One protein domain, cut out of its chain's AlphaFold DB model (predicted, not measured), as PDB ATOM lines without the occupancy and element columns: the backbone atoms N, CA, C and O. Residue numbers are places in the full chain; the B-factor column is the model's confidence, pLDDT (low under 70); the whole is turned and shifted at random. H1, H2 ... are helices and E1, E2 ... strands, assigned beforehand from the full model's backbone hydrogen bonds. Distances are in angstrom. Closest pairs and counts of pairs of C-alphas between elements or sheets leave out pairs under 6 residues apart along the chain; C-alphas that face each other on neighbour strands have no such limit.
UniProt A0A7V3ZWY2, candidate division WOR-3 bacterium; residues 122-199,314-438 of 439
ATOM      1  N   ILE A 122      -3.571  38.439  18.554       80.56
ATOM      2  CA  ILE A 122      -3.223  38.791  17.182       80.56
ATOM      3  C   ILE A 122      -4.250  39.785  16.662       80.56
ATOM      4  O   ILE A 122      -5.443  39.668  16.938       80.56
ATOM      5  N   ASP A 123      -3.769  40.769  15.910       78.25
ATOM      6  CA  ASP A 123      -4.614  41.785  15.300       78.25
ATOM      7  C   ASP A 123      -5.714  41.154  14.421       78.25
ATOM      8  O   ASP A 123      -5.453  40.318  13.549       78.25
ATOM      9  N   ASN A 124      -6.960  41.580  14.650       82.38
ATOM     10  CA  ASN A 124      -8.133  41.024  13.975       82.38
ATOM     11  C   ASN A 124      -8.118  41.306  12.468       82.38
ATOM     12  O   ASN A 124      -8.614  40.484  11.699       82.38
ATOM     13  N   ASN A 125      -7.535  42.430  12.025       84.50
ATOM     14  CA  ASN A 125      -7.422  42.714  10.592       84.50
ATOM     15  C   ASN A 125      -6.467  41.724   9.926       84.50
ATOM     16  O   ASN A 125      -6.787  41.169   8.877       84.50
ATOM     17  N   THR A 126      -5.333  41.445  10.568       84.19
ATOM     18  CA  THR A 126      -4.354  40.447  10.127       84.19
ATOM     19  C   THR A 126      -4.990  39.060  10.026       84.19
ATOM     20  O   THR A 126      -4.854  38.393   8.999       84.19
ATOM     21  N   LEU A 127      -5.736  38.640  11.055       88.88
ATOM     22  CA  LEU A 127      -6.457  37.364  11.049       88.88
ATOM     23  C   LEU A 127      -7.493  37.297   9.914       88.88
ATOM     24  O   LEU A 127      -7.535  36.313   9.174       88.88
ATOM     25  N   SER A 128      -8.293  38.351   9.745       90.31
ATOM     26  CA  SER A 128      -9.308  38.420   8.691       90.31
ATOM     27  C   SER A 128      -8.683  38.371   7.295       90.31
ATOM     28  O   SER A 128      -9.196  37.682   6.414       90.31
ATOM     29  N   GLN A 129      -7.565  39.071   7.082       91.50
ATOM     30  CA  GLN A 129      -6.851  39.078   5.804       91.50
ATOM     31  C   GLN A 129      -6.327  37.686   5.447       91.50
ATOM     32  O   GLN A 129      -6.557  37.217   4.331       91.50
ATOM     33  N   ILE A 130      -5.663  36.989   6.379       92.56
ATOM     34  CA  ILE A 130      -5.117  35.659   6.078       92.56
ATOM     35  C   ILE A 130      -6.220  34.621   5.855       92.56
ATOM     36  O   ILE A 130      -6.088  33.765   4.975       92.56
ATOM     37  N   GLN A 131      -7.329  34.718   6.592       94.44
ATOM     38  CA  GLN A 131      -8.502  33.873   6.382       94.44
ATOM     39  C   GLN A 131      -9.092  34.092   4.984       94.44
ATOM     40  O   GLN A 131      -9.310  33.119   4.263       94.44
ATOM     41  N   GLN A 132      -9.255  35.349   4.560       93.06
ATOM     42  CA  GLN A 132      -9.763  35.693   3.232       93.06
ATOM     43  C   GLN A 132      -8.853  35.181   2.107       93.06
ATOM     44  O   GLN A 132      -9.335  34.540   1.175       93.06
ATOM     45  N   ILE A 133      -7.538  35.419   2.198       93.38
ATOM     46  CA  ILE A 133      -6.554  34.968   1.197       93.38
ATOM     47  C   ILE A 133      -6.547  33.440   1.086       93.38
ATOM     48  O   ILE A 133      -6.420  32.886  -0.005       93.38
ATOM     49  N   SER A 134      -6.713  32.756   2.217       94.31
ATOM     50  CA  SER A 134      -6.702  31.294   2.285       94.31
ATOM     51  C   SER A 134      -8.051  30.659   1.928       94.31
ATOM     52  O   SER A 134      -8.169  29.436   1.968       94.31
ATOM     53  N   GLY A 135      -9.069  31.460   1.590       94.00
ATOM     54  CA  GLY A 135     -10.409  30.979   1.250       94.00
ATOM     55  C   GLY A 135     -11.167  30.362   2.429       94.00
ATOM     56  O   GLY A 135     -12.002  29.483   2.222       94.00
ATOM     57  N   ILE A 136     -10.862  30.781   3.660       95.44
ATOM     58  CA  ILE A 136     -11.597  30.364   4.857       95.44
ATOM     59  C   ILE A 136     -12.897  31.154   4.933       95.44
ATOM     60  O   ILE A 136     -12.897  32.384   4.952       95.44
ATOM     61  N   ILE A 137     -14.008  30.435   5.005       92.81
ATOM     62  CA  ILE A 137     -15.328  31.015   5.184       92.81
ATOM     63  C   ILE A 137     -15.510  31.334   6.666       92.81
ATOM     64  O   ILE A 137     -15.465  30.441   7.509       92.81
ATOM     65  N   THR A 138     -15.703  32.611   6.984       87.19
ATOM     66  CA  THR A 138     -15.924  33.096   8.356       87.19
ATOM     67  C   THR A 138     -17.405  33.272   8.692       87.19
ATOM     68  O   THR A 138     -17.781  33.154   9.855       87.19
ATOM     69  N   ASP A 139     -18.244  33.505   7.681       84.31
ATOM     70  CA  ASP A 139     -19.705  33.543   7.790       84.31
ATOM     71  C   ASP A 139     -20.304  32.285   7.157       84.31
ATOM     72  O   ASP A 139     -20.222  32.088   5.941       84.31
ATOM     73  N   GLN A 140     -20.937  31.458   7.991       76.38
ATOM     74  CA  GLN A 140     -21.570  30.199   7.602       76.38
ATOM     75  C   GLN A 140     -22.560  30.333   6.436       76.38
ATOM     76  O   GLN A 140     -22.688  29.408   5.633       76.38
ATOM     77  N   ASN A 141     -23.204  31.494   6.267       76.62
ATOM     78  CA  ASN A 141     -24.146  31.724   5.168       76.62
ATOM     79  C   ASN A 141     -23.470  31.658   3.788       76.62
ATOM     80  O   ASN A 141     -24.105  31.319   2.786       76.62
ATOM     81  N   ASN A 142     -22.162  31.919   3.722       87.12
ATOM     82  CA  ASN A 142     -21.396  31.859   2.480       87.12
ATOM     83  C   ASN A 142     -20.982  30.431   2.089       87.12
ATOM     84  O   ASN A 142     -20.628  30.202   0.930       87.12
ATOM     85  N   LEU A 143     -21.072  29.463   3.009       88.25
ATOM     86  CA  LEU A 143     -20.742  28.062   2.740       88.25
ATOM     87  C   LEU A 143     -21.679  27.446   1.707       88.25
ATOM     88  O   LEU A 143     -21.225  26.782   0.775       88.25
ATOM     89  N   LYS A 144     -22.974  27.753   1.815       87.94
ATOM     90  CA  LYS A 144     -23.974  27.343   0.830       87.94
ATOM     91  C   LYS A 144     -23.587  27.867  -0.560       87.94
ATOM     92  O   LYS A 144     -23.414  27.093  -1.495       87.94
ATOM     93  N   ASN A 145     -23.309  29.161  -0.692       88.62
ATOM     94  CA  ASN A 145     -22.931  29.758  -1.979       88.62
ATOM     95  C   ASN A 145     -21.675  29.137  -2.616       88.62
ATOM     96  O   ASN A 145     -21.590  29.086  -3.845       88.62
ATOM     97  N   LEU A 146     -20.710  28.680  -1.810       91.19
ATOM     98  CA  LEU A 146     -19.550  27.937  -2.305       91.19
ATOM     99  C   LEU A 146     -19.984  26.587  -2.886       91.19
ATOM    100  O   LEU A 146     -19.699  26.310  -4.048       91.19
ATOM    101  N   VAL A 147     -20.687  25.774  -2.093       92.75
ATOM    102  CA  VAL A 147     -21.062  24.398  -2.455       92.75
ATOM    103  C   VAL A 147     -21.993  24.357  -3.672       92.75
ATOM    104  O   VAL A 147     -21.839  23.487  -4.525       92.75
ATOM    105  N   PHE A 148     -22.877  25.348  -3.827       90.31
ATOM    106  CA  PHE A 148     -23.754  25.469  -5.000       90.31
ATOM    107  C   PHE A 148     -23.001  25.551  -6.334       90.31
ATOM    108  O   PHE A 148     -23.506  25.127  -7.366       90.31
ATOM    109  N   LYS A 149     -21.797  26.136  -6.326       92.31
ATOM    110  CA  LYS A 149     -20.988  26.363  -7.533       92.31
ATOM    111  C   LYS A 149     -20.067  25.186  -7.863       92.31
ATOM    112  O   LYS A 149     -19.361  25.242  -8.868       92.31
ATOM    113  N   LEU A 150     -20.018  24.169  -7.004       94.06
ATOM    114  CA  LEU A 150     -19.190  22.982  -7.194       94.06
ATOM    115  C   LEU A 150     -19.935  21.920  -8.023       94.06
ATOM    116  O   LEU A 150     -21.164  21.967  -8.100       94.06
ATOM    117  N   PRO A 151     -19.220  20.953  -8.630       93.19
ATOM    118  CA  PRO A 151     -19.841  19.818  -9.313       93.19
ATOM    119  C   PRO A 151     -20.852  19.079  -8.429       93.19
ATOM    120  O   PRO A 151     -20.713  19.076  -7.205       93.19
ATOM    121  N   GLN A 152     -21.849  18.438  -9.037       92.06
ATOM    122  CA  GLN A 152     -22.864  17.664  -8.315       92.06
ATOM    123  C   GLN A 152     -22.226  16.631  -7.370       92.06
ATOM    124  O   GLN A 152     -21.147  16.103  -7.649       92.06
ATOM    125  N   TYR A 153     -22.894  16.373  -6.246       94.50
ATOM    126  CA  TYR A 153     -22.409  15.534  -5.145       94.50
ATOM    127  C   TYR A 153     -21.167  16.074  -4.415       94.50
ATOM    128  O   TYR A 153     -20.458  15.344  -3.725       94.50
ATOM    129  N   SER A 154     -20.902  17.375  -4.530       96.06
ATOM    130  CA  SER A 154     -19.927  18.053  -3.678       96.06
ATOM    131  C   SER A 154     -20.559  18.446  -2.347       96.06
ATOM    132  O   SER A 154     -21.738  18.804  -2.258       96.06
ATOM    133  N   PHE A 155     -19.740  18.454  -1.303       96.38
ATOM    134  CA  PHE A 155     -20.141  18.968   0.000       96.38
ATOM    135  C   PHE A 155     -19.010  19.745   0.662       96.38
ATOM    136  O   PHE A 155     -17.839  19.637   0.291       96.38
ATOM    137  N   ALA A 156     -19.359  20.527   1.675       96.88
ATOM    138  CA  ALA A 156     -18.400  21.136   2.574       96.88
ATOM    139  C   ALA A 156     -18.771  20.840   4.024       96.88
ATOM    140  O   ALA A 156     -19.935  20.943   4.413       96.88
ATOM    141  N   VAL A 157     -17.754  20.498   4.809       96.56
ATOM    142  CA  VAL A 157     -17.838  20.367   6.261       96.56
ATOM    143  C   VAL A 157     -17.162  21.580   6.874       96.56
ATOM    144  O   VAL A 157     -16.008  21.888   6.560       96.56
ATOM    145  N   TRP A 158     -17.885  22.270   7.745       96.88
ATOM    146  CA  TRP A 158     -17.418  23.466   8.420       96.88
ATOM    147  C   TRP A 158     -17.719  23.357   9.906       96.88
ATOM    148  O   TRP A 158     -18.863  23.155  10.304       96.88
ATOM    149  N   VAL A 159     -16.680  23.467  10.729       97.12
ATOM    150  CA  VAL A 159     -16.801  23.368  12.182       97.12
ATOM    151  C   VAL A 159     -16.122  24.557  12.832       97.12
ATOM    152  O   VAL A 159     -14.895  24.670  12.788       97.12
ATOM    153  N   LYS A 160     -16.907  25.403  13.499       97.19
ATOM    154  CA  LYS A 160     -16.367  26.387  14.437       97.19
ATOM    155  C   LYS A 160     -16.208  25.733  15.803       97.19
ATOM    156  O   LYS A 160     -17.178  25.482  16.515       97.19
ATOM    157  N   PHE A 161     -14.967  25.438  16.160       97.62
ATOM    158  CA  PHE A 161     -14.636  24.743  17.396       97.62
ATOM    159  C   PHE A 161     -13.922  25.656  18.382       97.62
ATOM    160  O   PHE A 161     -13.361  26.693  18.028       97.62
ATOM    161  N   LYS A 162     -13.895  25.214  19.634       98.12
ATOM    162  CA  LYS A 162     -13.150  25.817  20.726       98.12
ATOM    163  C   LYS A 162     -12.185  24.789  21.308       98.12
ATOM    164  O   LYS A 162     -12.544  23.631  21.513       98.12
ATOM    165  N   LEU A 163     -10.944  25.191  21.562       97.88
ATOM    166  CA  LEU A 163      -9.942  24.308  22.159       97.88
ATOM    167  C   LEU A 163     -10.283  23.998  23.626       97.88
ATOM    168  O   LEU A 163     -10.426  24.908  24.443       97.88
ATOM    169  N   ARG A 164     -10.326  22.714  23.991       96.56
ATOM    170  CA  ARG A 164     -10.485  22.245  25.383       96.56
ATOM    171  C   ARG A 164      -9.171  22.223  26.157       96.56
ATOM    172  O   ARG A 164      -9.180  22.264  27.389       96.56
ATOM    173  N   ALA A 165      -8.052  22.186  25.444       93.69
ATOM    174  CA  ALA A 165      -6.700  22.194  25.984       93.69
ATOM    175  C   ALA A 165      -5.759  22.978  25.055       93.69
ATOM    176  O   ALA A 165      -6.105  23.190  23.892       93.69
ATOM    177  N   PRO A 166      -4.568  23.393  25.526       94.56
ATOM    178  CA  PRO A 166      -3.602  24.084  24.681       94.56
ATOM    179  C   PRO A 166      -3.266  23.296  23.415       94.56
ATOM    180  O   PRO A 166      -3.123  22.072  23.457       94.56
ATOM    181  N   TYR A 167      -3.110  23.997  22.299       97.00
ATOM    182  CA  TYR A 167      -2.666  23.424  21.034       97.00
ATOM    183  C   TYR A 167      -1.201  23.768  20.770       97.00
ATOM    184  O   TYR A 167      -0.767  24.906  20.944       97.00
ATOM    185  N   PHE A 168      -0.450  22.776  20.292       95.62
ATOM    186  CA  PHE A 168       0.928  22.944  19.856       95.62
ATOM    187  C   PHE A 168       1.214  22.086  18.633       95.62
ATOM    188  O   PHE A 168       1.033  20.873  18.652       95.62
ATOM    189  N   SER A 169       1.762  22.700  17.596       94.50
ATOM    190  CA  SER A 169       2.527  22.017  16.559       94.50
ATOM    191  C   SER A 169       3.850  22.742  16.450       94.50
ATOM    192  O   SER A 169       3.851  23.966  16.435       94.50
ATOM    193  N   LYS A 170       4.968  22.022  16.396       91.38
ATOM    194  CA  LYS A 170       6.284  22.660  16.346       91.38
ATOM    195  C   LYS A 170       6.480  23.369  14.999       91.38
ATOM    196  O   LYS A 170       6.131  22.797  13.966       91.38
ATOM    197  N   ASP A 171       7.013  24.589  15.029       87.19
ATOM    198  CA  ASP A 171       7.494  25.285  13.830       87.19
ATOM    199  C   ASP A 171       8.918  24.851  13.455       87.19
ATOM    200  O   ASP A 171       9.703  24.438  14.312       87.19
ATOM    201  N   ASP A 172       9.257  25.011  12.181       80.25
ATOM    202  CA  ASP A 172      10.571  24.677  11.623       80.25
ATOM    203  C   ASP A 172      11.537  25.885  11.653       80.25
ATOM    204  O   ASP A 172      12.622  25.838  11.079       80.25
ATOM    205  N   ASP A 173      11.153  26.985  12.314       72.44
ATOM    206  CA  ASP A 173      11.980  28.191  12.452       72.44
ATOM    207  C   ASP A 173      13.114  27.968  13.469       72.44
ATOM    208  O   ASP A 173      12.925  28.067  14.684       72.44
ATOM    209  N   GLU A 174      14.308  27.650  12.961       59.31
ATOM    210  CA  GLU A 174      15.508  27.382  13.766       59.31
ATOM    211  C   GLU A 174      15.998  28.607  14.557       59.31
ATOM    212  O   GLU A 174      16.643  28.458  15.597       59.31
ATOM    213  N   PHE A 175      15.668  29.821  14.105       58.88
ATOM    214  CA  PHE A 175      16.098  31.079  14.721       58.88
ATOM    215  C   PHE A 175      14.961  31.727  15.519       58.88
ATOM    216  O   PHE A 175      14.679  32.916  15.366       58.88
ATOM    217  N   TYR A 176      14.296  30.946  16.374       63.97
ATOM    218  CA  TYR A 176      13.221  31.434  17.236       63.97
ATOM    219  C   TYR A 176      13.648  31.583  18.701       63.97
ATOM    220  O   TYR A 176      14.467  30.832  19.228       63.97
ATOM    221  N   ILE A 177      13.067  32.575  19.375       62.53
ATOM    222  CA  ILE A 177      13.422  32.981  20.746       62.53
ATOM    223  C   ILE A 177      12.968  31.929  21.766       62.53
ATOM    224  O   ILE A 177      13.610  31.706  22.791       62.53
ATOM    225  N   ILE A 178      11.823  31.302  21.495       66.81
ATOM    226  CA  ILE A 178      11.236  30.262  22.337       66.81
ATOM    227  C   ILE A 178      11.729  28.911  21.828       66.81
ATOM    228  O   ILE A 178      11.634  28.625  20.643       66.81
ATOM    229  N   GLN A 179      12.214  28.061  22.737       70.25
ATOM    230  CA  GLN A 179      12.788  26.750  22.404       70.25
ATOM    231  C   GLN A 179      11.849  25.865  21.567       70.25
ATOM    232  O   GLN A 179      12.297  25.102  20.713       70.25
ATOM    233  N   ASN A 180      10.547  25.938  21.843       84.12
ATOM    234  CA  ASN A 180       9.515  25.216  21.111       84.12
ATOM    235  C   ASN A 180       8.515  26.235  20.536       84.12
ATOM    236  O   ASN A 180       7.500  26.498  21.190       84.12
ATOM    237  N   PRO A 181       8.809  26.838  19.367       86.75
ATOM    238  CA  PRO A 181       7.867  27.715  18.680       86.75
ATOM    239  C   PRO A 181       6.644  26.933  18.231       86.75
ATOM    240  O   PRO A 181       6.782  25.813  17.726       86.75
ATOM    241  N   ILE A 182       5.465  27.544  18.344       91.62
ATOM    242  CA  ILE A 182       4.302  27.028  17.630       91.62
ATOM    243  C   ILE A 182       4.418  27.378  16.154       91.62
ATOM    244  O   ILE A 182       4.892  28.458  15.796       91.62
ATOM    245  N   LEU A 183       3.929  26.467  15.327       93.75
ATOM    246  CA  LEU A 183       3.758  26.608  13.902       93.75
ATOM    247  C   LEU A 183       2.915  27.832  13.550       93.75
ATOM    248  O   LEU A 183       1.751  27.928  13.947       93.75
ATOM    249  N   LYS A 184       3.491  28.722  12.744       90.38
ATOM    250  CA  LYS A 184       2.813  29.910  12.227       90.38
ATOM    251  C   LYS A 184       2.815  29.944  10.704       90.38
ATOM    252  O   LYS A 184       3.664  29.354  10.034       90.38
ATOM    253  N   GLU A 185       1.853  30.667  10.149       89.88
ATOM    254  CA  GLU A 185       1.884  31.104   8.759       89.88
ATOM    255  C   GLU A 185       3.167  31.918   8.507       89.88
ATOM    256  O   GLU A 185       3.652  32.640   9.382       89.88
ATOM    257  N   LYS A 186       3.772  31.752   7.330       83.88
ATOM    258  CA  LYS A 186       5.121  32.236   7.044       83.88
ATOM    259  C   LYS A 186       5.225  33.758   7.031       83.88
ATOM    260  O   LYS A 186       6.247  34.257   7.505       83.88
ATOM    261  N   VAL A 187       4.229  34.452   6.484       79.62
ATOM    262  CA  VAL A 187       4.237  35.899   6.240       79.62
ATOM    263  C   VAL A 187       3.718  36.655   7.458       79.62
ATOM    264  O   VAL A 187       4.462  37.421   8.061       79.62
ATOM    265  N   PHE A 188       2.476  36.394   7.859       80.38
ATOM    266  CA  PHE A 188       1.780  37.139   8.912       80.38
ATOM    267  C   PHE A 188       2.095  36.633  10.321       80.38
ATOM    268  O   PHE A 188       1.686  37.241  11.306       80.38
ATOM    269  N   LYS A 189       2.807  35.502  10.431       81.62
ATOM    270  CA  LYS A 189       3.161  34.866  11.708       81.62
ATOM    271  C   LYS A 189       1.935  34.582  12.587       81.62
ATOM    272  O   LYS A 189       2.002  34.657  13.811       81.62
ATOM    273  N   VAL A 190       0.827  34.194  11.960       89.12
ATOM    274  CA  VAL A 190      -0.395  33.764  12.652       89.12
ATOM    275  C   VAL A 190      -0.298  32.265  12.969       89.12
ATOM    276  O   VAL A 190      -0.031  31.489  12.048       89.12
ATOM    277  N   PRO A 191      -0.482  31.820  14.224       93.94
ATOM    278  CA  PRO A 191      -0.485  30.411  14.597       93.94
ATOM    279  C   PRO A 191      -1.530  29.653  13.804       93.94
ATOM    280  O   PRO A 191      -2.650  30.135  13.615       93.94
ATOM    281  N   MET A 192      -1.168  28.458  13.351       96.50
ATOM    282  CA  MET A 192      -2.052  27.695  12.487       96.50
ATOM    283  C   MET A 192      -1.961  26.189  12.679       96.50
ATOM    284  O   MET A 192      -0.931  25.646  13.076       96.50
ATOM    285  N   VAL A 193      -3.028  25.510  12.272       98.00
ATOM    286  CA  VAL A 193      -2.996  24.105  11.861       98.00
ATOM    287  C   VAL A 193      -2.938  24.094  10.335       98.00
ATOM    288  O   VAL A 193      -3.820  24.646   9.682       98.00
ATOM    289  N   ARG A 194      -1.911  23.475   9.738       97.00
ATOM    290  CA  ARG A 194      -1.835  23.329   8.270       97.00
ATOM    291  C   ARG A 194      -2.963  22.421   7.774       97.00
ATOM    292  O   ARG A 194      -3.297  21.440   8.434       97.00
ATOM    293  N   GLY A 195      -3.432  22.641   6.547       97.19
ATOM    294  CA  GLY A 195      -4.347  21.705   5.879       97.19
ATOM    295  C   GLY A 195      -3.790  20.275   5.805       97.19
ATOM    296  O   GLY A 195      -4.502  19.305   6.045       97.19
ATOM    297  N   SER A 196      -2.478  20.120   5.590       95.75
ATOM    298  CA  SER A 196      -1.810  18.811   5.643       95.75
ATOM    299  C   SER A 196      -1.783  18.193   7.046       95.75
ATOM    300  O   SER A 196      -1.848  16.971   7.171       95.75
ATOM    301  N   SER A 197      -1.726  19.014   8.100       96.88
ATOM    302  CA  SER A 197      -1.831  18.549   9.486       96.88
ATOM    303  C   SER A 197      -3.241  18.048   9.791       96.88
ATOM    304  O   SER A 197      -3.366  16.980  10.381       96.88
ATOM    305  N   TRP A 198      -4.285  18.746   9.328       98.00
ATOM    306  CA  TRP A 198      -5.667  18.255   9.396       98.00
ATOM    307  C   TRP A 198      -5.851  16.950   8.632       98.00
ATOM    308  O   TRP A 198      -6.361  15.985   9.196       98.00
ATOM    309  N   LYS A 199      -5.358  16.888   7.388       97.69
ATOM    310  CA  LYS A 199      -5.376  15.671   6.569       97.69
ATOM    311  C   LYS A 199      -4.750  14.491   7.317       97.69
ATOM    312  O   LYS A 199      -5.354  13.429   7.402       97.69
ATOM    313  N   ARG A 314     -10.489  13.206  -2.930       96.69
ATOM    314  CA  ARG A 314     -11.668  14.054  -3.159       96.69
ATOM    315  C   ARG A 314     -11.767  15.210  -2.154       96.69
ATOM    316  O   ARG A 314     -12.376  16.228  -2.468       96.69
ATOM    317  N   ALA A 315     -11.141  15.098  -0.976       98.12
ATOM    318  CA  ALA A 315     -11.187  16.133   0.059       98.12
ATOM    319  C   ALA A 315     -10.007  17.119   0.006       98.12
ATOM    320  O   ALA A 315      -8.830  16.752  -0.089       98.12
ATOM    321  N   ILE A 316     -10.338  18.400   0.146       98.06
ATOM    322  CA  ILE A 316      -9.431  19.537   0.265       98.06
ATOM    323  C   ILE A 316      -9.510  20.039   1.708       98.06
ATOM    324  O   ILE A 316     -10.565  20.471   2.170       98.06
ATOM    325  N   PHE A 317      -8.381  19.990   2.412       98.38
ATOM    326  CA  PHE A 317      -8.274  20.383   3.815       98.38
ATOM    327  C   PHE A 317      -7.682  21.784   3.910       98.38
ATOM    328  O   PHE A 317      -6.544  22.009   3.485       98.38
ATOM    329  N   TYR A 318      -8.440  22.715   4.478       98.31
ATOM    330  CA  TYR A 318      -8.007  24.096   4.646       98.31
ATOM    331  C   TYR A 318      -7.224  24.282   5.954       98.31
ATOM    332  O   TYR A 318      -7.384  23.497   6.893       98.31
ATOM    333  N   PRO A 319      -6.334  25.286   6.033       98.00
ATOM    334  CA  PRO A 319      -5.677  25.631   7.285       98.00
ATOM    335  C   PRO A 319      -6.665  26.237   8.291       98.00
ATOM    336  O   PRO A 319      -7.633  26.893   7.916       98.00
ATOM    337  N   THR A 320      -6.371  26.077   9.579       98.25
ATOM    338  CA  THR A 320      -7.034  26.821  10.659       98.25
ATOM    339  C   THR A 320      -6.071  27.858  11.200       98.25
ATOM    340  O   THR A 320      -4.932  27.510  11.494       98.25
ATOM    341  N   TYR A 321      -6.530  29.093  11.381       97.50
ATOM    342  CA  TYR A 321      -5.765  30.174  12.001       97.50
ATOM    343  C   TYR A 321      -6.335  30.504  13.377       97.50
ATOM    344  O   TYR A 321      -7.551  30.461  13.557       97.50
ATOM    345  N   PHE A 322      -5.458  30.846  14.318       95.94
ATOM    346  CA  PHE A 322      -5.831  31.244  15.672       95.94
ATOM    347  C   PHE A 322      -5.432  32.686  15.943       95.94
ATOM    348  O   PHE A 322      -4.434  33.173  15.415       95.94
ATOM    349  N   ASP A 323      -6.190  33.346  16.808       89.81
ATOM    350  CA  ASP A 323      -6.023  34.750  17.173       89.81
ATOM    351  C   ASP A 323      -5.228  34.943  18.473       89.81
ATOM    352  O   ASP A 323      -4.960  36.073  18.871       89.81
ATOM    353  N   LYS A 324      -4.841  33.851  19.143       88.38
ATOM    354  CA  LYS A 324      -4.191  33.885  20.456       88.38
ATOM    355  C   LYS A 324      -2.932  33.041  20.525       88.38
ATOM    356  O   LYS A 324      -2.846  31.946  19.972       88.38
ATOM    357  N   LEU A 325      -1.983  33.535  21.310       85.94
ATOM    358  CA  LEU A 325      -0.750  32.861  21.695       85.94
ATOM    359  C   LEU A 325      -0.582  32.882  23.210       85.94
ATOM    360  O   LEU A 325      -1.015  33.813  23.876       85.94
ATOM    361  N   SER A 326       0.070  31.871  23.764       80.69
ATOM    362  CA  SER A 326       0.414  31.778  25.183       80.69
ATOM    363  C   SER A 326       1.738  31.033  25.358       80.69
ATOM    364  O   SER A 326       2.284  30.462  24.411       80.69
ATOM    365  N   LEU A 327       2.257  31.036  26.584       78.06
ATOM    366  CA  LEU A 327       3.430  30.271  26.987       78.06
ATOM    367  C   LEU A 327       3.056  29.227  28.039       78.06
ATOM    368  O   LEU A 327       2.656  29.571  29.151       78.06
ATOM    369  N   GLU A 328       3.293  27.962  27.711       79.75
ATOM    370  CA  GLU A 328       3.163  26.830  28.623       79.75
ATOM    371  C   GLU A 328       4.534  26.350  29.096       79.75
ATOM    372  O   GLU A 328       5.535  26.425  28.376       79.75
ATOM    373  N   ILE A 329       4.586  25.846  30.329       80.06
ATOM    374  CA  ILE A 329       5.814  25.324  30.932       80.06
ATOM    375  C   ILE A 329       5.582  23.876  31.335       80.06
ATOM    376  O   ILE A 329       4.745  23.579  32.183       80.06
ATOM    377  N   ILE A 330       6.382  22.977  30.770       76.06
ATOM    378  CA  ILE A 330       6.452  21.586  31.208       76.06
ATOM    379  C   ILE A 330       7.738  21.425  32.005       76.06
ATOM    380  O   ILE A 330       8.823  21.661  31.479       76.06
ATOM    381  N   ASN A 331       7.631  20.993  33.261       75.31
ATOM    382  CA  ASN A 331       8.791  20.638  34.073       75.31
ATOM    383  C   ASN A 331       8.871  19.109  34.229       75.31
ATOM    384  O   ASN A 331       8.144  18.545  35.052       75.31
ATOM    385  N   PRO A 332       9.704  18.404  33.438       75.69
ATOM    386  CA  PRO A 332       9.915  16.977  33.634       75.69
ATOM    387  C   PRO A 332      10.491  16.721  35.025       75.69
ATOM    388  O   PRO A 332      11.435  17.390  35.441       75.69
ATOM    389  N   HIS A 333       9.961  15.726  35.728       74.25
ATOM    390  CA  HIS A 333      10.458  15.334  37.045       74.25
ATOM    391  C   HIS A 333      11.336  14.089  36.948       74.25
ATOM    392  O   HIS A 333      10.952  13.087  36.338       74.25
ATOM    393  N   ASP A 334      12.495  14.126  37.607       71.44
ATOM    394  CA  ASP A 334      13.297  12.927  37.826       71.44
ATOM    395  C   ASP A 334      12.596  12.054  38.878       71.44
ATOM    396  O   ASP A 334      12.486  12.425  40.052       71.44
ATOM    397  N   ARG A 335      12.125  10.873  38.459       70.06
ATOM    398  CA  ARG A 335      11.400   9.928  39.324       70.06
ATOM    399  C   ARG A 335      12.229   9.460  40.524       70.06
ATOM    400  O   ARG A 335      11.642   9.152  41.558       70.06
ATOM    401  N   ARG A 336      13.565   9.407  40.414       73.62
ATOM    402  CA  ARG A 336      14.456   8.973  41.506       73.62
ATOM    403  C   ARG A 336      14.671  10.079  42.531       73.62
ATOM    404  O   ARG A 336      14.630   9.814  43.726       73.62
ATOM    405  N   LYS A 337      14.883  11.314  42.069       76.25
ATOM    406  CA  LYS A 337      15.182  12.465  42.940       76.25
ATOM    407  C   LYS A 337      13.935  13.209  43.425       76.25
ATOM    408  O   LYS A 337      14.054  14.067  44.292       76.25
ATOM    409  N   ARG A 338      12.758  12.913  42.850       66.19
ATOM    410  CA  ARG A 338      11.483  13.633  43.059       66.19
ATOM    411  C   ARG A 338      11.615  15.157  42.899       66.19
ATOM    412  O   ARG A 338      10.807  15.915  43.423       66.19
ATOM    413  N   ALA A 339      12.617  15.600  42.143       54.66
ATOM    414  CA  ALA A 339      12.910  16.997  41.862       54.66
ATOM    415  C   ALA A 339      12.593  17.297  40.392       54.66
ATOM    416  O   ALA A 339      12.756  16.434  39.524       54.66
ATOM    417  N   GLY A 340      12.094  18.505  40.123       60.66
ATOM    418  CA  GLY A 340      11.939  18.997  38.755       60.66
ATOM    419  C   GLY A 340      13.306  19.173  38.101       60.66
ATOM    420  O   GLY A 340      14.278  19.521  38.773       60.66
ATOM    421  N   THR A 341      13.384  18.889  36.808       67.50
ATOM    422  CA  THR A 341      14.554  19.206  35.983       67.50
ATOM    423  C   THR A 341      14.463  20.655  35.477       67.50
ATOM    424  O   THR A 341      13.903  21.522  36.150       67.50
ATOM    425  N   ALA A 342      15.050  20.953  34.315       68.62
ATOM    426  CA  ALA A 342      14.944  22.266  33.697       68.62
ATOM    427  C   ALA A 342      13.533  22.471  33.100       68.62
ATOM    428  O   ALA A 342      13.062  21.608  32.352       68.62
ATOM    429  N   PRO A 343      12.856  23.601  33.384       72.62
ATOM    430  CA  PRO A 343      11.554  23.904  32.801       72.62
ATOM    431  C   PRO A 343      11.665  24.101  31.283       72.62
ATOM    432  O   PRO A 343      12.440  24.928  30.799       72.62
ATOM    433  N   ILE A 344      10.851  23.363  30.533       75.62
ATOM    434  CA  ILE A 344      10.773  23.426  29.074       75.62
ATOM    435  C   ILE A 344       9.607  24.333  28.694       75.62
ATOM    436  O   ILE A 344       8.468  24.093  29.094       75.62
ATOM    437  N   HIS A 345       9.897  25.361  27.905       77.62
ATOM    438  CA  HIS A 345       8.906  26.340  27.476       77.62
ATOM    439  C   HIS A 345       8.332  25.966  26.110       77.62
ATOM    440  O   HIS A 345       9.081  25.617  25.191       77.62
ATOM    441  N   TYR A 346       7.016  26.086  25.988       85.50
ATOM    442  CA  TYR A 346       6.257  25.893  24.763       85.50
ATOM    443  C   TYR A 346       5.469  27.154  24.459       85.50
ATOM    444  O   TYR A 346       4.724  27.642  25.302       85.50
ATOM    445  N   GLU A 347       5.627  27.670  23.251       86.06
ATOM    446  CA  GLU A 347       4.654  28.599  22.702       86.06
ATOM    447  C   GLU A 347       3.459  27.794  22.213       86.06
ATOM    448  O   GLU A 347       3.643  26.783  21.542       86.06
ATOM    449  N   VAL A 348       2.249  28.197  22.573       91.38
ATOM    450  CA  VAL A 348       1.031  27.434  22.279       91.38
ATOM    451  C   VAL A 348      -0.098  28.367  21.883       91.38
ATOM    452  O   VAL A 348      -0.070  29.557  22.197       91.38
ATOM    453  N   VAL A 349      -1.137  27.809  21.275       94.75
ATOM    454  CA  VAL A 349      -2.454  28.445  21.284       94.75
ATOM    455  C   VAL A 349      -3.146  28.011  22.579       94.75
ATOM    456  O   VAL A 349      -3.212  26.806  22.850       94.75
ATOM    457  N   PRO A 350      -3.615  28.946  23.421       91.12
ATOM    458  CA  PRO A 350      -4.191  28.600  24.710       91.12
ATOM    459  C   PRO A 350      -5.525  27.867  24.559       91.12
ATOM    460  O   PRO A 350      -6.214  27.968  23.539       91.12
ATOM    461  N   LYS A 351      -5.911  27.165  25.632       93.38
ATOM    462  CA  LYS A 351      -7.282  26.684  25.818       93.38
ATOM    463  C   LYS A 351      -8.272  27.832  25.578       93.38
ATOM    464  O   LYS A 351      -7.949  28.999  25.777       93.38
ATOM    465  N   ASP A 352      -9.480  27.471  25.171       94.50
ATOM    466  CA  ASP A 352     -10.607  28.364  24.962       94.50
ATOM    467  C   ASP A 352     -10.491  29.267  23.727       94.50
ATOM    468  O   ASP A 352     -11.386  30.071  23.470       94.50
ATOM    469  N   THR A 353      -9.435  29.098  22.929       95.00
ATOM    470  CA  THR A 353      -9.293  29.764  21.632       95.00
ATOM    471  C   THR A 353     -10.192  29.099  20.594       95.00
ATOM    472  O   THR A 353     -10.275  27.867  20.537       95.00
ATOM    473  N   GLU A 354     -10.866  29.915  19.784       96.75
ATOM    474  CA  GLU A 354     -11.724  29.448  18.697       96.75
ATOM    475  C   GLU A 354     -10.911  29.188  17.424       96.75
ATOM    476  O   GLU A 354      -9.914  29.855  17.148       96.75
ATOM    477  N   GLY A 355     -11.355  28.218  16.633       96.75
ATOM    478  CA  GLY A 355     -10.801  27.905  15.324       96.75
ATOM    479  C   GLY A 355     -11.890  27.422  14.372       96.75
ATOM    480  O   GLY A 355     -12.983  27.042  14.789       96.75
ATOM    481  N   ILE A 356     -11.581  27.445  13.078       97.62
ATOM    482  CA  ILE A 356     -12.460  26.948  12.017       97.62
ATOM    483  C   ILE A 356     -11.775  25.768  11.336       97.62
ATOM    484  O   ILE A 356     -10.692  25.924  10.766       97.62
ATOM    485  N   LEU A 357     -12.403  24.596  11.382       98.19
ATOM    486  CA  LEU A 357     -12.090  23.468  10.509       98.19
ATOM    487  C   LEU A 357     -12.971  23.584   9.264       98.19
ATOM    488  O   LEU A 357     -14.193  23.577   9.375       98.19
ATOM    489  N   GLN A 358     -12.352  23.669   8.089       98.12
ATOM    490  CA  GLN A 358     -13.049  23.709   6.806       98.12
ATOM    491  C   GLN A 358     -12.500  22.619   5.884       98.12
ATOM    492  O   GLN A 358     -11.295  22.539   5.628       98.12
ATOM    493  N   ILE A 359     -13.399  21.785   5.367       98.44
ATOM    494  CA  ILE A 359     -13.095  20.723   4.412       98.44
ATOM    495  C   ILE A 359     -14.065  20.854   3.245       98.44
ATOM    496  O   ILE A 359     -15.272  20.941   3.453       98.44
ATOM    497  N   VAL A 360     -13.542  20.854   2.021       98.12
ATOM    498  CA  VAL A 360     -14.353  20.832   0.795       98.12
ATOM    499  C   VAL A 360     -14.124  19.503   0.096       98.12
ATOM    500  O   VAL A 360     -12.979  19.132  -0.156       98.12
ATOM    501  N   TYR A 361     -15.197  18.789  -0.214       98.19
ATOM    502  CA  TYR A 361     -15.177  17.512  -0.911       98.19
ATOM    503  C   TYR A 361     -15.718  17.688  -2.328       98.19
ATOM    504  O   TYR A 361     -16.807  18.230  -2.516       98.19
ATOM    505  N   ILE A 362     -14.954  17.223  -3.317       96.88
ATOM    506  CA  ILE A 362     -15.312  17.280  -4.737       96.88
ATOM    507  C   ILE A 362     -15.076  15.893  -5.354       96.88
ATOM    508  O   ILE A 362     -13.912  15.496  -5.497       96.88
ATOM    509  N   PRO A 363     -16.128  15.163  -5.767       95.06
ATOM    510  CA  PRO A 363     -15.991  13.870  -6.432       95.06
ATOM    511  C   PRO A 363     -15.662  14.049  -7.919       95.06
ATOM    512  O   PRO A 363     -16.474  13.793  -8.804       95.06
ATOM    513  N   PHE A 364     -14.457  14.535  -8.215       89.88
ATOM    514  CA  PHE A 364     -14.033  14.861  -9.585       89.88
ATOM    515  C   PHE A 364     -14.016  13.646 -10.534       89.88
ATOM    516  O   PHE A 364     -14.083  13.806 -11.750       89.88
ATOM    517  N   ASP A 365     -13.915  12.439  -9.987       88.19
ATOM    518  CA  ASP A 365     -13.953  11.152 -10.678       88.19
ATOM    519  C   ASP A 365     -15.375  10.594 -10.854       88.19
ATOM    520  O   ASP A 365     -15.573   9.622 -11.584       88.19
ATOM    521  N   GLY A 366     -16.373  11.237 -10.242       84.50
ATOM    522  CA  GLY A 366     -17.776  10.834 -10.304       84.50
ATOM    523  C   GLY A 366     -18.390  10.880 -11.707       84.50
ATOM    524  O   GLY A 366     -19.381  10.206 -11.949       84.50
ATOM    525  N   ILE A 367     -17.770  11.587 -12.661       82.50
ATOM    526  CA  ILE A 367     -18.211  11.664 -14.072       82.50
ATOM    527  C   ILE A 367     -18.273  10.275 -14.736       82.50
ATOM    528  O   ILE A 367     -18.997  10.079 -15.708       82.50
ATOM    529  N   LEU A 368     -17.503   9.310 -14.227       81.88
ATOM    530  CA  LEU A 368     -17.441   7.948 -14.759       81.88
ATOM    531  C   LEU A 368     -18.446   6.986 -14.103       81.88
ATOM    532  O   LEU A 368     -18.433   5.800 -14.430       81.88
ATOM    533  N   LYS A 369     -19.274   7.466 -13.168       87.25
ATOM    534  CA  LYS A 369     -20.157   6.647 -12.329       87.25
ATOM    535  C   LYS A 369     -21.628   6.969 -12.578       87.25
ATOM    536  O   LYS A 369     -21.960   8.038 -13.087       87.25
ATOM    537  N   SER A 370     -22.512   6.034 -12.225       90.56
ATOM    538  CA  SER A 370     -23.946   6.328 -12.179       90.56
ATOM    539  C   SER A 370     -24.261   7.253 -11.001       90.56
ATOM    540  O   SER A 370     -23.547   7.262  -9.996       90.56
ATOM    541  N   ASP A 371     -25.358   8.003 -11.110       90.19
ATOM    542  CA  ASP A 371     -25.835   8.880 -10.036       90.19
ATOM    543  C   ASP A 371     -26.083   8.114  -8.730       90.19
ATOM    544  O   ASP A 371     -25.704   8.579  -7.658       90.19
ATOM    545  N   GLU A 372     -26.667   6.918  -8.816       90.69
ATOM    546  CA  GLU A 372     -26.953   6.063  -7.657       90.69
ATOM    547  C   GLU A 372     -25.671   5.592  -6.955       90.69
ATOM    548  O   GLU A 372     -25.569   5.676  -5.730       90.69
ATOM    549  N   GLU A 373     -24.669   5.137  -7.721       91.56
ATOM    550  CA  GLU A 373     -23.382   4.709  -7.165       91.56
ATOM    551  C   GLU A 373     -22.668   5.889  -6.503       91.56
ATOM    552  O   GLU A 373     -22.222   5.791  -5.359       91.56
ATOM    553  N   LEU A 374     -22.585   7.019  -7.209       92.88
ATOM    554  CA  LEU A 374     -21.889   8.198  -6.719       92.88
ATOM    555  C   LEU A 374     -22.551   8.763  -5.461       92.88
ATOM    556  O   LEU A 374     -21.852   9.083  -4.501       92.88
ATOM    557  N   LYS A 375     -23.884   8.843  -5.435       92.88
ATOM    558  CA  LYS A 375     -24.630   9.281  -4.254       92.88
ATOM    559  C   LYS A 375     -24.303   8.410  -3.039       92.88
ATOM    560  O   LYS A 375     -23.935   8.953  -2.001       92.88
ATOM    561  N   SER A 376     -24.355   7.084  -3.195       92.38
ATOM    562  CA  SER A 376     -24.048   6.139  -2.114       92.38
ATOM    563  C   SER A 376     -22.620   6.311  -1.581       92.38
ATOM    564  O   SER A 376     -22.405   6.305  -0.369       92.38
ATOM    565  N   GLU A 377     -21.637   6.530  -2.462       94.38
ATOM    566  CA  GLU A 377     -20.261   6.802  -2.034       94.38
ATOM    567  C   GLU A 377     -20.129   8.105  -1.254       94.38
ATOM    568  O   GLU A 377     -19.408   8.152  -0.262       94.38
ATOM    569  N   VAL A 378     -20.779   9.170  -1.725       95.19
ATOM    570  CA  VAL A 378     -20.655  10.502  -1.133       95.19
ATOM    571  C   VAL A 378     -21.356  10.575   0.219       95.19
ATOM    572  O   VAL A 378     -20.800  11.168   1.143       95.19
ATOM    573  N   GLU A 379     -22.522   9.943   0.360       94.19
ATOM    574  CA  GLU A 379     -23.189   9.776   1.652       94.19
ATOM    575  C   GLU A 379     -22.266   9.018   2.617       94.19
ATOM    576  O   GLU A 379     -21.871   9.565   3.648       94.19
ATOM    577  N   GLN A 380     -21.781   7.834   2.234       94.75
ATOM    578  CA  GLN A 380     -20.851   7.055   3.060       94.75
ATOM    579  C   GLN A 380     -19.593   7.857   3.461       94.75
ATOM    580  O   GLN A 380     -19.159   7.838   4.617       94.75
ATOM    581  N   ASP A 381     -18.992   8.580   2.513       97.19
ATOM    582  CA  ASP A 381     -17.796   9.389   2.754       97.19
ATOM    583  C   ASP A 381     -18.072  10.527   3.747       97.19
ATOM    584  O   ASP A 381     -17.253  10.780   4.634       97.19
ATOM    585  N   LEU A 382     -19.217  11.204   3.620       96.88
ATOM    586  CA  LEU A 382     -19.629  12.280   4.517       96.88
ATOM    587  C   LEU A 382     -19.873  11.763   5.942       96.88
ATOM    588  O   LEU A 382     -19.389  12.371   6.899       96.88
ATOM    589  N   GLU A 383     -20.569  10.637   6.090       95.31
ATOM    590  CA  GLU A 383     -20.856  10.009   7.384       95.31
ATOM    591  C   GLU A 383     -19.569   9.647   8.131       95.31
ATOM    592  O   GLU A 383     -19.351  10.061   9.276       95.31
ATOM    593  N   ILE A 384     -18.669   8.915   7.467       97.00
ATOM    594  CA  ILE A 384     -17.415   8.467   8.077       97.00
ATOM    595  C   ILE A 384     -16.502   9.663   8.357       97.00
ATOM    596  O   ILE A 384     -15.837   9.690   9.397       97.00
ATOM    597  N   LEU A 385     -16.486  10.680   7.488       98.12
ATOM    598  CA  LEU A 385     -15.741  11.912   7.742       98.12
ATOM    599  C   LEU A 385     -16.246  12.623   9.005       98.12
ATOM    600  O   LEU A 385     -15.428  13.014   9.838       98.12
ATOM    601  N   CYS A 386     -17.563  12.749   9.184       96.50
ATOM    602  CA  CYS A 386     -18.151  13.346  10.384       96.50
ATOM    603  C   CYS A 386     -17.790  12.540  11.641       96.50
ATOM    604  O   CYS A 386     -17.302  13.112  12.617       96.50
ATOM    605  N   LYS A 387     -17.911  11.204  11.594       96.00
ATOM    606  CA  LYS A 387     -17.478  10.307  12.684       96.00
ATOM    607  C   LYS A 387     -15.991  10.476  13.016       96.00
ATOM    608  O   LYS A 387     -15.613  10.514  14.187       96.00
ATOM    609  N   ALA A 388     -15.138  10.613  12.002       97.69
ATOM    610  CA  ALA A 388     -13.704  10.813  12.185       97.69
ATOM    611  C   ALA A 388     -13.371  12.180  12.800       97.69
ATOM    612  O   ALA A 388     -12.426  12.270  13.583       97.69
ATOM    613  N   ILE A 389     -14.138  13.230  12.485       97.88
ATOM    614  CA  ILE A 389     -13.984  14.554  13.106       97.88
ATOM    615  C   ILE A 389     -14.326  14.492  14.597       97.88
ATOM    616  O   ILE A 389     -13.539  14.987  15.402       97.88
ATOM    617  N   GLU A 390     -15.432  13.847  14.974       95.81
ATOM    618  CA  GLU A 390     -15.813  13.679  16.387       95.81
ATOM    619  C   GLU A 390     -14.754  12.868  17.151       95.81
ATOM    620  O   GLU A 390     -14.285  13.280  18.212       95.81
ATOM    621  N   LYS A 391     -14.269  11.765  16.562       95.75
ATOM    622  CA  LYS A 391     -13.161  10.977  17.125       95.75
ATOM    623  C   LYS A 391     -11.904  11.830  17.327       95.75
ATOM    624  O   LYS A 391     -11.247  11.740  18.362       95.75
ATOM    625  N   LEU A 392     -11.561  12.660  16.342       96.88
ATOM    626  CA  LEU A 392     -10.386  13.524  16.400       96.88
ATOM    627  C   LEU A 392     -10.530  14.642  17.446       96.88
ATOM    628  O   LEU A 392      -9.533  15.018  18.063       96.88
ATOM    629  N   ALA A 393     -11.743  15.152  17.667       96.25
ATOM    630  CA  ALA A 393     -12.029  16.184  18.662       96.25
ATOM    631  C   ALA A 393     -11.611  15.751  20.079       96.25
ATOM    632  O   ALA A 393     -11.013  16.536  20.829       96.25
ATOM    633  N   ASP A 394     -11.848  14.480  20.411       92.12
ATOM    634  CA  ASP A 394     -11.490  13.852  21.690       92.12
ATOM    635  C   ASP A 394     -10.006  13.558  21.852       92.12
ATOM    636  O   ASP A 394      -9.440  13.744  22.929       92.12
ATOM    637  N   GLU A 395      -9.348  13.157  20.776       93.00
ATOM    638  CA  GLU A 395      -7.937  12.780  20.818       93.00
ATOM    639  C   GLU A 395      -6.989  13.972  20.731       93.00
ATOM    640  O   GLU A 395      -5.870  13.926  21.250       93.00
ATOM    641  N   GLY A 396      -7.456  15.031  20.077       94.06
ATOM    642  CA  GLY A 396      -6.741  16.270  19.873       94.06
ATOM    643  C   GLY A 396      -5.842  16.295  18.641       94.06
ATOM    644  O   GLY A 396      -5.408  15.278  18.098       94.06
ATOM    645  N   ILE A 397      -5.550  17.518  18.203       95.31
ATOM    646  CA  ILE A 397      -4.712  17.816  17.038       95.31
ATOM    647  C   ILE A 397      -3.312  18.288  17.430       95.31
ATOM    648  O   ILE A 397      -3.083  18.868  18.489       95.31
ATOM    649  N   GLY A 398      -2.357  18.101  16.520       93.75
ATOM    650  CA  GLY A 398      -0.974  18.532  16.718       93.75
ATOM    651  C   GLY A 398      -0.165  17.572  17.587       93.75
ATOM    652  O   GLY A 398      -0.269  16.352  17.479       93.75
ATOM    653  N   ALA A 399       0.717  18.132  18.404       92.06
ATOM    654  CA  ALA A 399       1.651  17.405  19.245       92.06
ATOM    655  C   ALA A 399       1.190  17.375  20.706       92.06
ATOM    656  O   ALA A 399       0.380  18.179  21.152       92.06
ATOM    657  N   LYS A 400       1.774  16.446  21.475       91.50
ATOM    658  CA  LYS A 400       1.483  16.246  22.908       91.50
ATOM    659  C   LYS A 400       0.029  15.841  23.209       91.50
ATOM    660  O   LYS A 400      -0.399  15.957  24.351       91.50
ATOM    661  N   THR A 401      -0.681  15.241  22.254       89.94
ATOM    662  CA  THR A 401      -2.036  14.678  22.441       89.94
ATOM    663  C   THR A 401      -2.124  13.672  23.595       89.94
ATOM    664  O   THR A 401      -3.094  13.654  24.339       89.94
ATOM    665  N   LYS A 402      -1.053  12.908  23.868       87.88
ATOM    666  CA  LYS A 402      -0.956  12.035  25.060       87.88
ATOM    667  C   LYS A 402      -1.000  12.780  26.404       87.88
ATOM    668  O   LYS A 402      -1.255  12.157  27.426       87.88
ATOM    669  N   LEU A 403      -0.700  14.081  26.414       86.38
ATOM    670  CA  LEU A 403      -0.858  14.979  27.565       86.38
ATOM    671  C   LEU A 403      -2.201  15.733  27.520       86.38
ATOM    672  O   LEU A 403      -2.389  16.681  28.275       86.38
ATOM    673  N   GLY A 404      -3.111  15.345  26.621       90.38
ATOM    674  CA  GLY A 404      -4.419  15.968  26.417       90.38
ATOM    675  C   GLY A 404      -4.402  17.230  25.553       90.38
ATOM    676  O   GLY A 404      -5.414  17.915  25.484       90.38
ATOM    677  N   TRP A 405      -3.276  17.581  24.922       94.81
ATOM    678  CA  TRP A 405      -3.172  18.807  24.120       94.81
ATOM    679  C   TRP A 405      -3.926  18.697  22.793       94.81
ATOM    680  O   TRP A 405      -4.006  17.626  22.197       94.81
ATOM    681  N   GLY A 406      -4.449  19.834  22.329       95.44
ATOM    682  CA  GLY A 406      -5.125  19.966  21.042       95.44
ATOM    683  C   GLY A 406      -6.541  19.399  20.978       95.44
ATOM    684  O   GLY A 406      -7.132  19.440  19.904       95.44
ATOM    685  N   GLY A 407      -7.094  18.871  22.074       97.25
ATOM    686  CA  GLY A 407      -8.507  18.490  22.132       97.25
ATOM    687  C   GLY A 407      -9.410  19.701  21.903       97.25
ATOM    688  O   GLY A 407      -9.106  20.799  22.381       97.25
ATOM    689  N   PHE A 408     -10.524  19.514  21.200       97.94
ATOM    690  CA  PHE A 408     -11.462  20.587  20.870       97.94
ATOM    691  C   PHE A 408     -12.916  20.135  20.980       97.94
ATOM    692  O   PHE A 408     -13.202  18.947  21.038       97.94
ATOM    693  N   GLU A 409     -13.830  21.096  21.043       97.06
ATOM    694  CA  GLU A 409     -15.271  20.863  21.088       97.06
ATOM    695  C   GLU A 409     -16.011  21.864  20.205       97.06
ATOM    696  O   GLU A 409     -15.563  22.996  20.016       97.06
ATOM    697  N   ALA A 410     -17.159  21.454  19.679       95.81
ATOM    698  CA  ALA A 410     -18.068  22.321  18.948       95.81
ATOM    699  C   ALA A 410     -19.505  21.969  19.325       95.81
ATOM    700  O   ALA A 410     -19.855  20.797  19.479       95.81
ATOM    701  N   ARG A 411     -20.338  22.998  19.481       92.88
ATOM    702  CA  ARG A 411     -21.779  22.807  19.645       92.88
ATOM    703  C   ARG A 411     -22.408  22.433  18.305       92.88
ATOM    704  O   ARG A 411     -21.818  22.706  17.262       92.88
ATOM    705  N   LYS A 412     -23.600  21.837  18.338       91.12
ATOM    706  CA  LYS A 412     -24.313  21.396  17.133       91.12
ATOM    707  C   LYS A 412     -24.501  22.532  16.124       91.12
ATOM    708  O   LYS A 412     -24.186  22.340  14.958       91.12
ATOM    709  N   GLU A 413     -24.887  23.721  16.583       90.88
ATOM    710  CA  GLU A 413     -25.087  24.905  15.734       90.88
ATOM    711  C   GLU A 413     -23.816  25.385  15.011       90.88
ATOM    712  O   GLU A 413     -23.877  26.173  14.077       90.88
ATOM    713  N   ASN A 414     -22.647  24.907  15.439       93.50
ATOM    714  CA  ASN A 414     -21.357  25.252  14.854       93.50
ATOM    715  C   ASN A 414     -20.764  24.114  14.010       93.50
ATOM    716  O   ASN A 414     -19.618  24.232  13.578       93.50
ATOM    717  N   LYS A 415     -21.497  23.012  13.818       95.25
ATOM    718  CA  LYS A 415     -21.090  21.835  13.043       95.25
ATOM    719  C   LYS A 415     -21.980  21.728  11.814       95.25
ATOM    720  O   LYS A 415     -23.084  21.209  11.897       95.25
ATOM    721  N   ILE A 416     -21.506  22.233  10.680       94.00
ATOM    722  CA  ILE A 416     -22.325  22.434   9.484       94.00
ATOM    723  C   ILE A 416     -21.829  21.547   8.347       94.00
ATOM    724  O   ILE A 416     -20.644  21.538   8.010       94.00
ATOM    725  N   CYS A 417     -22.772  20.857   7.716       94.00
ATOM    726  CA  CYS A 417     -22.578  20.076   6.506       94.00
ATOM    727  C   CYS A 417     -23.464  20.658   5.402       94.00
ATOM    728  O   CYS A 417     -24.688  20.532   5.430       94.00
ATOM    729  N   CYS A 418     -22.847  21.303   4.414       93.19
ATOM    730  CA  CYS A 418     -23.549  21.828   3.246       93.19
ATOM    731  C   CYS A 418     -23.336  20.907   2.049       93.19
ATOM    732  O   CYS A 418     -22.191  20.664   1.674       93.19
ATOM    733  N   CYS A 419     -24.417  20.439   1.428       93.12
ATOM    734  CA  CYS A 419     -24.389  19.454   0.344       93.12
ATOM    735  C   CYS A 419     -25.182  19.972  -0.856       93.12
ATOM    736  O   CYS A 419     -26.275  20.492  -0.659       93.12
ATOM    737  N   ASN A 420     -24.677  19.820  -2.089       92.06
ATOM    738  CA  ASN A 420     -25.411  20.176  -3.321       92.06
ATOM    739  C   ASN A 420     -26.219  19.016  -3.927       92.06
ATOM    740  O   ASN A 420     -26.443  18.970  -5.136       92.06
ATOM    741  N   PHE A 421     -26.648  18.079  -3.086       87.25
ATOM    742  CA  PHE A 421     -27.431  16.910  -3.463       87.25
ATOM    743  C   PHE A 421     -28.443  16.582  -2.360       87.25
ATOM    744  O   PHE A 421     -28.265  16.966  -1.201       87.25
ATOM    745  N   GLY A 422     -29.519  15.889  -2.736       80.12
ATOM    746  CA  GLY A 422     -30.518  15.407  -1.788       80.12
ATOM    747  C   GLY A 422     -29.976  14.233  -0.977       80.12
ATOM    748  O   GLY A 422     -29.433  13.292  -1.553       80.12
ATOM    749  N   ILE A 423     -30.156  14.295   0.339       77.69
ATOM    750  CA  ILE A 423     -29.724  13.270   1.292       77.69
ATOM    751  C   ILE A 423     -30.944  12.479   1.767       77.69
ATOM    752  O   ILE A 423     -32.007  13.059   2.011       77.69
ATOM    753  N   GLU A 424     -30.801  11.165   1.913       75.69
ATOM    754  CA  GLU A 424     -31.889  10.301   2.385       75.69
ATOM    755  C   GLU A 424     -32.230  10.521   3.865       75.69
ATOM    756  O   GLU A 424     -31.386  10.888   4.679       75.69
ATOM    757  N   LYS A 425     -33.497  10.295   4.242       68.12
ATOM    758  CA  LYS A 425     -33.960  10.534   5.623       68.12
ATOM    759  C   LYS A 425     -33.202   9.704   6.656       68.12
ATOM    760  O   LYS A 425     -32.904  10.219   7.724       68.12
ATOM    761  N   GLU A 426     -32.897   8.456   6.323       69.56
ATOM    762  CA  GLU A 426     -32.159   7.531   7.190       69.56
ATOM    763  C   GLU A 426     -30.755   8.080   7.494       69.56
ATOM    764  O   GLU A 426     -30.337   8.134   8.647       69.56
ATOM    765  N   PHE A 427     -30.088   8.641   6.485       72.88
ATOM    766  CA  PHE A 427     -28.781   9.279   6.629       72.88
ATOM    767  C   PHE A 427     -28.813  10.564   7.475       72.88
ATOM    768  O   PHE A 427     -27.875  10.876   8.211       72.88
ATOM    769  N   ILE A 428     -29.911  11.327   7.421       73.50
ATOM    770  CA  ILE A 428     -30.088  12.523   8.262       73.50
ATOM    771  C   ILE A 428     -30.066  12.154   9.755       73.50
ATOM    772  O   ILE A 428     -29.555  12.928  10.568       73.50
ATOM    773  N   GLU A 429     -30.585  10.982  10.133       71.50
ATOM    774  CA  GLU A 429     -30.577  10.524  11.527       71.50
ATOM    775  C   GLU A 429     -29.159  10.226  12.036       71.50
ATOM    776  O   GLU A 429     -28.839  10.519  13.194       71.50
ATOM    777  N   GLU A 430     -28.280   9.717  11.172       75.56
ATOM    778  CA  GLU A 430     -26.875   9.446  11.499       75.56
ATOM    779  C   GLU A 430     -26.074  10.734  11.732       75.56
ATOM    780  O   GLU A 430     -25.176  10.776  12.579       75.56
ATOM    781  N   LEU A 431     -26.457  11.819  11.056       81.69
ATOM    782  CA  LEU A 431     -25.865  13.150  11.195       81.69
ATOM    783  C   LEU A 431     -26.624  14.067  12.164       81.69
ATOM    784  O   LEU A 431     -26.463  15.283  12.114       81.69
ATOM    785  N   LYS A 432     -27.408  13.524  13.101       82.31
ATOM    786  CA  LYS A 432     -28.211  14.320  14.054       82.31
ATOM    787  C   LYS A 432     -27.432  15.360  14.869       82.31
ATOM    788  O   LYS A 432     -28.032  16.315  15.359       82.31
ATOM    789  N   GLU A 433     -26.127  15.171  15.040       86.44
ATOM    790  CA  GLU A 433     -25.237  16.097  15.752       86.44
ATOM    791  C   GLU A 433     -24.733  17.253  14.874       86.44
ATOM    792  O   GLU A 433     -24.005  18.112  15.366       86.44
ATOM    793  N   TRP A 434     -25.125  17.284  13.600       91.12
ATOM    794  CA  TRP A 434     -24.699  18.244  12.589       91.12
ATOM    795  C   TRP A 434     -25.904  19.009  12.034       91.12
ATOM    796  O   TRP A 434     -27.020  18.492  11.946       91.12
ATOM    797  N   GLU A 435     -25.687  20.265  11.664       90.25
ATOM    798  CA  GLU A 435     -26.644  21.054  10.900       90.25
ATOM    799  C   GLU A 435     -26.450  20.808   9.406       90.25
ATOM    800  O   GLU A 435     -25.373  21.027   8.848       90.25
ATOM    801  N   LEU A 436     -27.517  20.353   8.750       88.00
ATOM    802  CA  LEU A 436     -27.518  20.070   7.322       88.00
ATOM    803  C   LEU A 436     -28.097  21.242   6.539       88.00
ATOM    804  O   LEU A 436     -29.189  21.733   6.812       88.00
ATOM    805  N   CYS A 437     -27.359  21.649   5.517       84.31
ATOM    806  CA  CYS A 437     -27.720  22.707   4.593       84.31
ATOM    807  C   CYS A 437     -27.811  22.092   3.184       84.31
ATOM    808  O   CYS A 437     -26.828  21.574   2.657       84.31
ATOM    809  N   GLN A 438     -29.013  22.097   2.599       72.56
ATOM    810  CA  GLN A 438     -29.321  21.459   1.308       72.56
ATOM    811  C   GLN A 438     -29.857  22.481   0.290       72.56
ATOM    812  O   GLN A 438     -30.179  23.626   0.658       72.56
TER     813      GLN A 438
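AT A GLANCE: This is residues 122 to 199 and 314 to 438 of the 439 residues of a protein of candidate division WOR-3 bacterium (UniProt A0A7V3ZWY2). A five-stranded sheet has the long helix H4 along one face and the short helix H2 on the other, and a hairpin of two strands, E3 and E4, reaches away beyond one end of it, with its tip far from the body. H1 lies off the sheet, H3 sits beside the strand E2, and H5 is next to H4; the long stretch 164 to 194 has no named element. The printed part has 203 residues, with five named helices and seven named strands in the order H1 H2 E1 H3 E2 E3 E4 E5 H4 E6 H5 E7, and under half of its residues are in named elements; the class is mixed, helices and strands. The large sheet is mixed, in the order E2 E5 E1 E6 E7. The whole is only just compact, close to loose, with a radius of gyration of the C-alphas of 19.5 A, and elongated, spanning 66 by 39 by 31 A.

IN THESE COORDINATES: H1 is residues 124 to 133, with C-alpha 124 at (-8.133, 41.024, 13.975), and H2 is residues 141 to 148. E1, residues 155 to 163, is 25.0 A from first to last C-alpha. H3 is residues 195 to 199, just before the cut, and E2 is residues 315 to 317. E3, residues 324 to 330, is 19.5 A long; E4 is residues 344 to 348. E5, residues 354 to 361, is 23.2 A long. H4, residues 371 to 395, is the longest helix at 35.9 A and begins with C-alpha 371 at (-25.835, 8.880, -10.036). E6 is residues 415 to 419, H5 residues 425 to 430, and E7 residues 435 to 437, ending with C-alpha 437 at (-27.720, 22.707, 4.593).

HOW THE PARTS SIT: In the sheet, E2 and E7 are the edge strands. E2 and E5 are antiparallel, with N 316 and O 360 2.8 A apart, within hydrogen-bond range. E5 and E1 are antiparallel, with N 159 and O 357 at 2.8 A. E1 and E6 are antiparallel, with N 156 and O 418 at 2.8 A. E6 and E7 are parallel, with N 417 and O 435 at 2.8 A. H4 and H2 on opposite faces of the sheet give three layers, helices on both faces of a sheet. H4 is over E5 and E1 at a height over the sheet of 9.7 A and runs along the strands, at 7 degrees to E1 on the local plane. H2 is over E6 at a height of 8.3 A; the C-alphas of Lys 144 and Cys 418, the closest of the two, are 6.0 A apart. H3, on the same face as H4, is over none of the strands; its closest C-alpha pair with E2 is Gly 195 and Phe 317, 4.6 A. E5, H4, E6 form a split strand-helix-strand unit, two strands running the same way with E1 between them, and E6, H5, E7 a strand-helix-strand unit of parallel neighbours; both crossovers are right-handed. With residues 379 to 383 alone, H4 only just touches H5, with 3 pairs of C-alphas within 8 A, the closest Glu 383 and Glu 430 at 7.3 A. H1 and H5 are not on the sheet. E3 and E4 form a hairpin, with N 328 and O 346 at 2.8 A; E3 is apart from E5. In H1, H3 and H4 every O i to N i+4 pair is within hydrogen-bond range; in H2 it is 3 of 4 and in H5 1 of 2.

THE WHOLE: The two C-alphas farthest apart, those of Lys 337 and Ser 370, are 67.9 A apart. Residues 200 to 313 are not printed, and C-alphas 199 and 314 are 11.7 A apart across the cut. The links E1 to H3, E3 to E4 and H4 to E6 are long. The mean pLDDT of the printed part is 88.5; residues 174 to 178, 338 to 342 and 425 to 426 are under 70.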